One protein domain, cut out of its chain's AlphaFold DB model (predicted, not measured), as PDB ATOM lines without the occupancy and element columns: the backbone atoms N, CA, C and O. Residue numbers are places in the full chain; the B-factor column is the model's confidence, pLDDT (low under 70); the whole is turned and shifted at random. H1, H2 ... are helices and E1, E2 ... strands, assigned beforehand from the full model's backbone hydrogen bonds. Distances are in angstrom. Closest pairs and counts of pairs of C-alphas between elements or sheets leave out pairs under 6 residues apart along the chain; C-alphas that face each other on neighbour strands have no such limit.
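This is residues 149 to 206 of the 208 residues of the protein "Protein trichome birefringence-like 1" of Prunus yedoensis var. nudiflora (UniProt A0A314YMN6). With little regular structure, this is a loose frame of loops joined to a short two-stranded ribbon, E1 and E2; residues 163 to 168 stick out of a long loop, and residues 201 to 206, with H2, at the far end. The 58 printed residues hold E1, H1, E2 and H2 in that order, mixed in class, with only 17 residues in named elements. The radius of gyration of the C-alphas is 13.9 A, and the spans are 36 by 29 by 17 A.

Look first at E1, residues 149 to 152, antiparallel to E2, residues 186 to 190, at 141 degrees; N 151 and O 187 are 2.9 A apart, within hydrogen-bond range. A tight link joins H1, residues 182 to 185, to E2. The closest C-alphas of E1 and H1, Tyr 152 and Lys 185, are 5.7 A apart. H2, residues 201 to 204, is apart from E1 and H1. Both helices are too short for an O i to N i+4 pair; each has its 1 O i to N i+3 pair within range.

Find C-alpha 149 at (133.218, 84.184, 154.921), where E1 begins its 9.9 A. H1 measures 5.3 A, E2 13.0 A and H2 5.4 A, ending at C-alpha 204, (115.289, 74.738, 176.850).

The C-alphas of Gly 177 and Leu 206 are farthest apart, 39.5 A. The printed part has no cut; E1 to H1 is a long link of 29 residues. Residues 198 to 206 have pLDDT under 70.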
ATOM      1  N   ARG A 149     133.869  83.654 156.119       94.81
ATOM      2  CA  ARG A 149     133.218  84.184 154.921       94.81
ATOM      3  C   ARG A 149     131.710  84.225 155.095       94.81
ATOM      4  O   ARG A 149     131.128  83.416 155.817       94.81
ATOM      5  N   TRP A 150     131.074  85.134 154.368       94.75
ATOM      6  CA  TRP A 150     129.629  85.124 154.197       94.75
ATOM      7  C   TRP A 150     129.238  84.000 153.237       94.75
ATOM      8  O   TRP A 150     129.793  83.879 152.146       94.75
ATOM      9  N   VAL A 151     128.291  83.166 153.653       94.56
ATOM     10  CA  VAL A 151     127.741  82.067 152.852       94.56
ATOM     11  C   VAL A 151     126.237  82.258 152.738       94.56
ATOM     12  O   VAL A 151     125.568  82.556 153.728       94.56
ATOM     13  N   TYR A 152     125.706  82.086 151.531       95.44
ATOM     14  CA  TYR A 152     124.271  82.120 151.292       95.44
ATOM     15  C   TYR A 152     123.618  80.832 151.809       95.44
ATOM     16  O   TYR A 152     124.000  79.731 151.409       95.44
ATOM     17  N   ASP A 153     122.621  80.962 152.677       93.44
ATOM     18  CA  ASP A 153     121.865  79.858 153.257       93.44
ATOM     19  C   ASP A 153     120.360  80.070 153.046       93.44
ATOM     20  O   ASP A 153     119.754  81.036 153.513       93.44
ATOM     21  N   LYS A 154     119.729  79.124 152.344       93.25
ATOM     22  CA  LYS A 154     118.295  79.173 152.037       93.25
ATOM     23  C   LYS A 154     117.421  79.028 153.283       93.25
ATOM     24  O   LYS A 154     116.285  79.500 153.249       93.25
ATOM     25  N   SER A 155     117.920  78.397 154.353       90.81
ATOM     26  CA  SER A 155     117.143  78.202 155.584       90.81
ATOM     27  C   SER A 155     117.053  79.453 156.460       90.81
ATOM     28  O   SER A 155     116.302  79.445 157.427       90.81
ATOM     29  N   TYR A 156     117.820  80.503 156.161       89.81
ATOM     30  CA  TYR A 156     117.729  81.793 156.848       89.81
ATOM     31  C   TYR A 156     116.562  82.640 156.303       89.81
ATOM     32  O   TYR A 156     116.114  82.390 155.183       89.81
ATOM     33  N   PRO A 157     116.067  83.661 157.028       89.88
ATOM     34  CA  PRO A 157     116.463  84.058 158.381       89.88
ATOM     35  C   PRO A 157     115.943  83.101 159.464       89.88
ATOM     36  O   PRO A 157     114.988  82.363 159.250       89.88
ATOM     37  N   LEU A 158     116.572  83.132 160.645       86.69
ATOM     38  CA  LEU A 158     116.162  82.328 161.811       86.69
ATOM     39  C   LEU A 158     114.911  82.875 162.517       86.69
ATOM     40  O   LEU A 158     114.290  82.174 163.311       86.69
ATOM     41  N   TYR A 159     114.558  84.128 162.245       85.00
ATOM     42  CA  TYR A 159     113.365  84.796 162.744       85.00
ATOM     43  C   TYR A 159     112.774  85.667 161.636       85.00
ATOM     44  O   TYR A 159     113.446  86.012 160.666       85.00
ATOM     45  N   THR A 160     111.507  86.026 161.780       84.88
ATOM     46  CA  THR A 160     110.817  86.960 160.886       84.88
ATOM     47  C   THR A 160     110.506  88.249 161.642       84.88
ATOM     48  O   THR A 160     110.418  88.229 162.870       84.88
ATOM     49  N   ASP A 161     110.302  89.363 160.936       80.50
ATOM     50  CA  ASP A 161     110.067  90.678 161.565       80.50
ATOM     51  C   ASP A 161     108.863  90.710 162.529       80.50
ATOM     52  O   ASP A 161     108.779  91.592 163.374       80.50
ATOM     53  N   GLY A 162     107.937  89.749 162.422       79.44
ATOM     54  CA  GLY A 162     106.785  89.610 163.318       79.44
ATOM     55  C   GLY A 162     106.912  88.511 164.376       79.44
ATOM     56  O   GLY A 162     106.075  88.446 165.272       79.44
ATOM     57  N   SER A 163     107.921  87.635 164.310       85.12
ATOM     58  CA  SER A 163     108.041  86.526 165.271       85.12
ATOM     59  C   SER A 163     108.616  86.949 166.623       85.12
ATOM     60  O   SER A 163     108.550  86.175 167.573       85.12
ATOM     61  N   CYS A 164     109.206  88.143 166.716       83.50
ATOM     62  CA  CYS A 164     109.772  88.669 167.952       83.50
ATOM     63  C   CYS A 164     109.179  90.057 168.249       83.50
ATOM     64  O   CYS A 164     109.541  91.020 167.573       83.50
ATOM     65  N   PRO A 165     108.308  90.191 169.267       83.94
ATOM     66  CA  PRO A 165     107.681  91.470 169.609       83.94
ATOM     67  C   PRO A 165     108.664  92.494 170.201       83.94
ATOM     68  O   PRO A 165     108.297  93.646 170.398       83.94
ATOM     69  N   LEU A 166     109.903  92.082 170.494       87.88
ATOM     70  CA  LEU A 166     110.962  92.937 171.034       87.88
ATOM     71  C   LEU A 166     111.773  93.649 169.941       87.88
ATOM     72  O   LEU A 166     112.588  94.510 170.262       87.88
ATOM     73  N   ILE A 167     111.602  93.284 168.665       85.88
ATOM     74  CA  ILE A 167     112.300  93.962 167.569       85.88
ATOM     75  C   ILE A 167     111.688  95.352 167.405       85.88
ATOM     76  O   ILE A 167     110.533  95.498 167.005       85.88
ATOM     77  N   GLU A 168     112.473  96.385 167.702       88.19
ATOM     78  CA  GLU A 168     112.030  97.761 167.507       88.19
ATOM     79  C   GLU A 168     111.819  98.071 166.022       88.19
ATOM     80  O   GLU A 168     112.504  97.548 165.137       88.19
ATOM     81  N   LYS A 169     110.913  99.014 165.745       87.44
ATOM     82  CA  LYS A 169     110.600  99.453 164.379       87.44
ATOM     83  C   LYS A 169     111.845  99.900 163.606       87.44
ATOM     84  O   LYS A 169     111.936  99.639 162.410       87.44
ATOM     85  N   SER A 170     112.820 100.505 164.281       89.94
ATOM     86  CA  SER A 170     114.092 100.951 163.694       89.94
ATOM     87  C   SER A 170     114.908  99.815 163.064       89.94
ATOM     88  O   SER A 170     115.663 100.058 162.127       89.94
ATOM     89  N   PHE A 171     114.726  98.572 163.523       89.25
ATOM     90  CA  PHE A 171     115.420  97.388 163.005       89.25
ATOM     91  C   PHE A 171     114.592  96.584 161.991       89.25
ATOM     92  O   PHE A 171     115.117  95.673 161.352       89.25
ATOM     93  N   ASN A 172     113.316  96.930 161.787       88.75
ATOM     94  CA  ASN A 172     112.441  96.269 160.821       88.75
ATOM     95  C   ASN A 172     112.628  96.855 159.410       88.75
ATOM     96  O   ASN A 172     111.779  97.584 158.896       88.75
ATOM     97  N   CYS A 173     113.757  96.545 158.772       89.94
ATOM     98  CA  CYS A 173     114.100  97.063 157.442       89.94
ATOM     99  C   CYS A 173     113.006  96.802 156.395       89.94
ATOM    100  O   CYS A 173     112.691  97.692 155.606       89.94
ATOM    101  N   ARG A 174     112.409  95.604 156.397       88.81
ATOM    102  CA  ARG A 174     111.348  95.241 155.447       88.81
ATOM    103  C   ARG A 174     110.068  96.035 155.704       88.81
ATOM    104  O   ARG A 174     109.498  96.592 154.772       88.81
ATOM    105  N   GLY A 175     109.663  96.167 156.968       88.38
ATOM    106  CA  GLY A 175     108.551  97.031 157.375       88.38
ATOM    107  C   GLY A 175     108.792  98.519 157.095       88.38
ATOM    108  O   GLY A 175     107.835  99.266 156.915       88.38
ATOM    109  N   ASN A 176     110.057  98.936 156.994       91.44
ATOM    110  CA  ASN A 176     110.468 100.300 156.653       91.44
ATOM    111  C   ASN A 176     110.675 100.523 155.138       91.44
ATOM    112  O   ASN A 176     111.252 101.535 154.748       91.44
ATOM    113  N   GLY A 177     110.204  99.612 154.278       92.56
ATOM    114  CA  GLY A 177     110.158  99.812 152.824       92.56
ATOM    115  C   GLY A 177     111.325  99.213 152.033       92.56
ATOM    116  O   GLY A 177     111.422  99.444 150.828       92.56
ATOM    117  N   ARG A 178     112.203  98.426 152.666       93.50
ATOM    118  CA  ARG A 178     113.253  97.691 151.949       93.50
ATOM    119  C   ARG A 178     112.654  96.530 151.152       93.50
ATOM    120  O   ARG A 178     112.010  95.657 151.727       93.50
ATOM    121  N   LEU A 179     112.903  96.518 149.840       92.44
ATOM    122  CA  LEU A 179     112.332  95.537 148.906       92.44
ATOM    123  C   LEU A 179     113.229  94.313 148.674       92.44
ATOM    124  O   LEU A 179     112.731  93.246 148.322       92.44
ATOM    125  N   ASP A 180     114.546  94.440 148.844       93.12
ATOM    126  CA  ASP A 180     115.459  93.308 148.713       93.12
ATOM    127  C   ASP A 180     115.436  92.453 149.985       93.12
ATOM    128  O   ASP A 180     115.709  92.940 151.075       93.12
ATOM    129  N   GLU A 181     115.143  91.157 149.855       89.44
ATOM    130  CA  GLU A 181     115.098  90.223 150.997       89.44
ATOM    131  C   GLU A 181     116.359  89.352 151.119       89.44
ATOM    132  O   GLU A 181     116.598  88.700 152.138       89.44
ATOM    133  N   ASN A 182     117.203  89.349 150.083       92.12
ATOM    134  CA  ASN A 182     118.360  88.458 149.987       92.12
ATOM    135  C   ASN A 182     119.417  88.729 151.064       92.12
ATOM    136  O   ASN A 182     120.183  87.827 151.398       92.12
ATOM    137  N   PHE A 183     119.453  89.934 151.640       90.81
ATOM    138  CA  PHE A 183     120.386  90.268 152.720       90.81
ATOM    139  C   PHE A 183     120.187  89.372 153.953       90.81
ATOM    140  O   PHE A 183     121.158  89.020 154.616       90.81
ATOM    141  N   MET A 184     118.952  88.932 154.217       91.88
ATOM    142  CA  MET A 184     118.626  88.066 155.355       91.88
ATOM    143  C   MET A 184     119.095  86.622 155.174       91.88
ATOM    144  O   MET A 184     119.063  85.853 156.128       91.88
ATOM    145  N   LYS A 185     119.500  86.237 153.959       93.88
ATOM    146  CA  LYS A 185     119.889  84.866 153.603       93.88
ATOM    147  C   LYS A 185     121.379  84.594 153.798       93.88
ATOM    148  O   LYS A 185     121.825  83.471 153.587       93.88
ATOM    149  N   TRP A 186     122.165  85.595 154.177       93.94
ATOM    150  CA  TRP A 186     123.595  85.429 154.399       93.94
ATOM    151  C   TRP A 186     123.883  85.078 155.854       93.94
ATOM    152  O   TRP A 186     123.381  85.721 156.774       93.94
ATOM    153  N   ARG A 187     124.736  84.075 156.063       93.00
ATOM    154  CA  ARG A 187     125.269  83.725 157.382       93.00
ATOM    155  C   ARG A 187     126.787  83.774 157.379       93.00
ATOM    156  O   ARG A 187     127.429  83.468 156.375       93.00
ATOM    157  N   TRP A 188     127.355  84.131 158.519       93.31
ATOM    158  CA  TRP A 188     128.791  84.059 158.734       93.31
ATOM    159  C   TRP A 188     129.212  82.602 158.973       93.31
ATOM    160  O   TRP A 188     128.602  81.908 159.787       93.31
ATOM    161  N   GLN A 189     130.228  82.128 158.249       92.62
ATOM    162  CA  GLN A 189     130.842  80.811 158.432       92.62
ATOM    163  C   GLN A 189     132.321  81.002 158.797       92.62
ATOM    164  O   GLN A 189     133.093  81.426 157.926       92.62
ATOM    165  N   PRO A 190     132.725  80.676 160.039       92.81
ATOM    166  CA  PRO A 190     134.128  80.662 160.434       92.81
ATOM    167  C   PRO A 190     134.963  79.709 159.570       92.81
ATOM    168  O   PRO A 190     134.460  78.693 159.086       92.81
ATOM    169  N   GLU A 191     136.236  80.045 159.360       90.12
ATOM    170  CA  GLU A 191     137.165  79.229 158.561       90.12
ATOM    171  C   GLU A 191     137.592  77.954 159.305       90.12
ATOM    172  O   GLU A 191     137.680  76.883 158.708       90.12
ATOM    173  N   ASP A 192     137.802  78.073 160.616       86.69
ATOM    174  CA  ASP A 192     138.460  77.049 161.430       86.69
ATOM    175  C   ASP A 192     137.485  76.080 162.129       86.69
ATOM    176  O   ASP A 192     137.925  75.135 162.788       86.69
ATOM    177  N   CYS A 193     136.166  76.293 162.023       83.94
ATOM    178  CA  CYS A 193     135.169  75.394 162.606       83.94
ATOM    179  C   CYS A 193     133.789  75.466 161.943       83.94
ATOM    180  O   CYS A 193     133.372  76.497 161.410       83.94
ATOM    181  N   ASP A 194     133.036  74.372 162.077       79.31
ATOM    182  CA  ASP A 194     131.617  74.330 161.747       79.31
ATOM    183  C   ASP A 194     130.780  74.792 162.938       79.31
ATOM    184  O   ASP A 194     130.755  74.168 163.999       79.31
ATOM    185  N   THR A 195     130.087  75.917 162.765       77.81
ATOM    186  CA  THR A 195     129.177  76.432 163.790       77.81
ATOM    187  C   THR A 195     127.869  75.636 163.749       77.81
ATOM    188  O   THR A 195     127.221  75.604 162.696       77.81
ATOM    189  N   PRO A 196     127.450  74.991 164.855       77.44
ATOM    190  CA  PRO A 196     126.189  74.268 164.883       77.44
ATOM    191  C   PRO A 196     125.026  75.236 164.655       77.44
ATOM    192  O   PRO A 196     125.048  76.388 165.090       77.44
ATOM    193  N   ARG A 197     123.981  74.766 163.969       75.56
ATOM    194  CA  ARG A 197     122.748  75.541 163.816       75.56
ATOM    195  C   ARG A 197     122.067  75.632 165.178       75.56
ATOM    196  O   ARG A 197     121.563  74.633 165.682       75.56
ATOM    197  N   TYR A 198     122.067  76.820 165.771       68.94
ATOM    198  CA  TYR A 198     121.400  77.061 167.044       68.94
ATOM    199  C   TYR A 198     119.882  77.001 166.849       68.94
ATOM    200  O   TYR A 198     119.267  77.943 166.352       68.94
ATOM    201  N   LEU A 199     119.273  75.880 167.232       64.25
ATOM    202  CA  LEU A 199     117.834  75.800 167.447       64.25
ATOM    203  C   LEU A 199     117.560  76.263 168.875       64.25
ATOM    204  O   LEU A 199     118.114  75.714 169.823       64.25
ATOM    205  N   ILE A 200     116.685  77.257 169.039       65.88
ATOM    206  CA  ILE A 200     116.320  77.802 170.359       65.88
ATOM    207  C   ILE A 200     115.801  76.683 171.286       65.88
ATOM    208  O   ILE A 200     116.048  76.703 172.487       65.88
ATOM    209  N   SER A 201     115.180  75.638 170.720       62.81
ATOM    210  CA  SER A 201     114.744  74.447 171.462       62.81
ATOM    211  C   SER A 201     115.867  73.763 172.249       62.81
ATOM    212  O   SER A 201     115.595  73.216 173.312       62.81
ATOM    213  N   SER A 202     117.114  73.795 171.769       61.00
ATOM    214  CA  SER A 202     118.252  73.154 172.441       61.00
ATOM    215  C   SER A 202     118.684  73.884 173.718       61.00
ATOM    216  O   SER A 202     119.344  73.286 174.562       61.00
ATOM    217  N   PHE A 203     118.297  75.154 173.886       58.94
ATOM    218  CA  PHE A 203     118.529  75.901 175.126       58.94
ATOM    219  C   PHE A 203     117.548  75.497 176.231       58.94
ATOM    220  O   PHE A 203     117.929  75.462 177.396       58.94
ATOM    221  N   PHE A 204     116.311  75.135 175.876       60.38
ATOM    222  CA  PHE A 204     115.289  74.738 176.850       60.38
ATOM    223  C   PHE A 204     115.442  73.296 177.345       60.38
ATOM    224  O   PHE A 204     114.931  72.967 178.407       60.38
ATOM    225  N   THR A 205     116.167  72.439 176.623       57.22
ATOM    226  CA  THR A 205     116.415  71.046 177.034       57.22
ATOM    227  C   THR A 205     117.609  70.874 177.977       57.22
ATOM    228  O   THR A 205     117.819  69.777 178.479       57.22
ATOM    229  N   LEU A 206     118.418  71.920 178.193       57.72
ATOM    230  CA  LEU A 206     119.603  71.887 179.069       57.72
ATOM    231  C   LEU A 206     119.396  72.638 180.398       57.72
ATOM    232  O   LEU A 206     120.355  72.848 181.140       57.72
TER     233      LEU A 206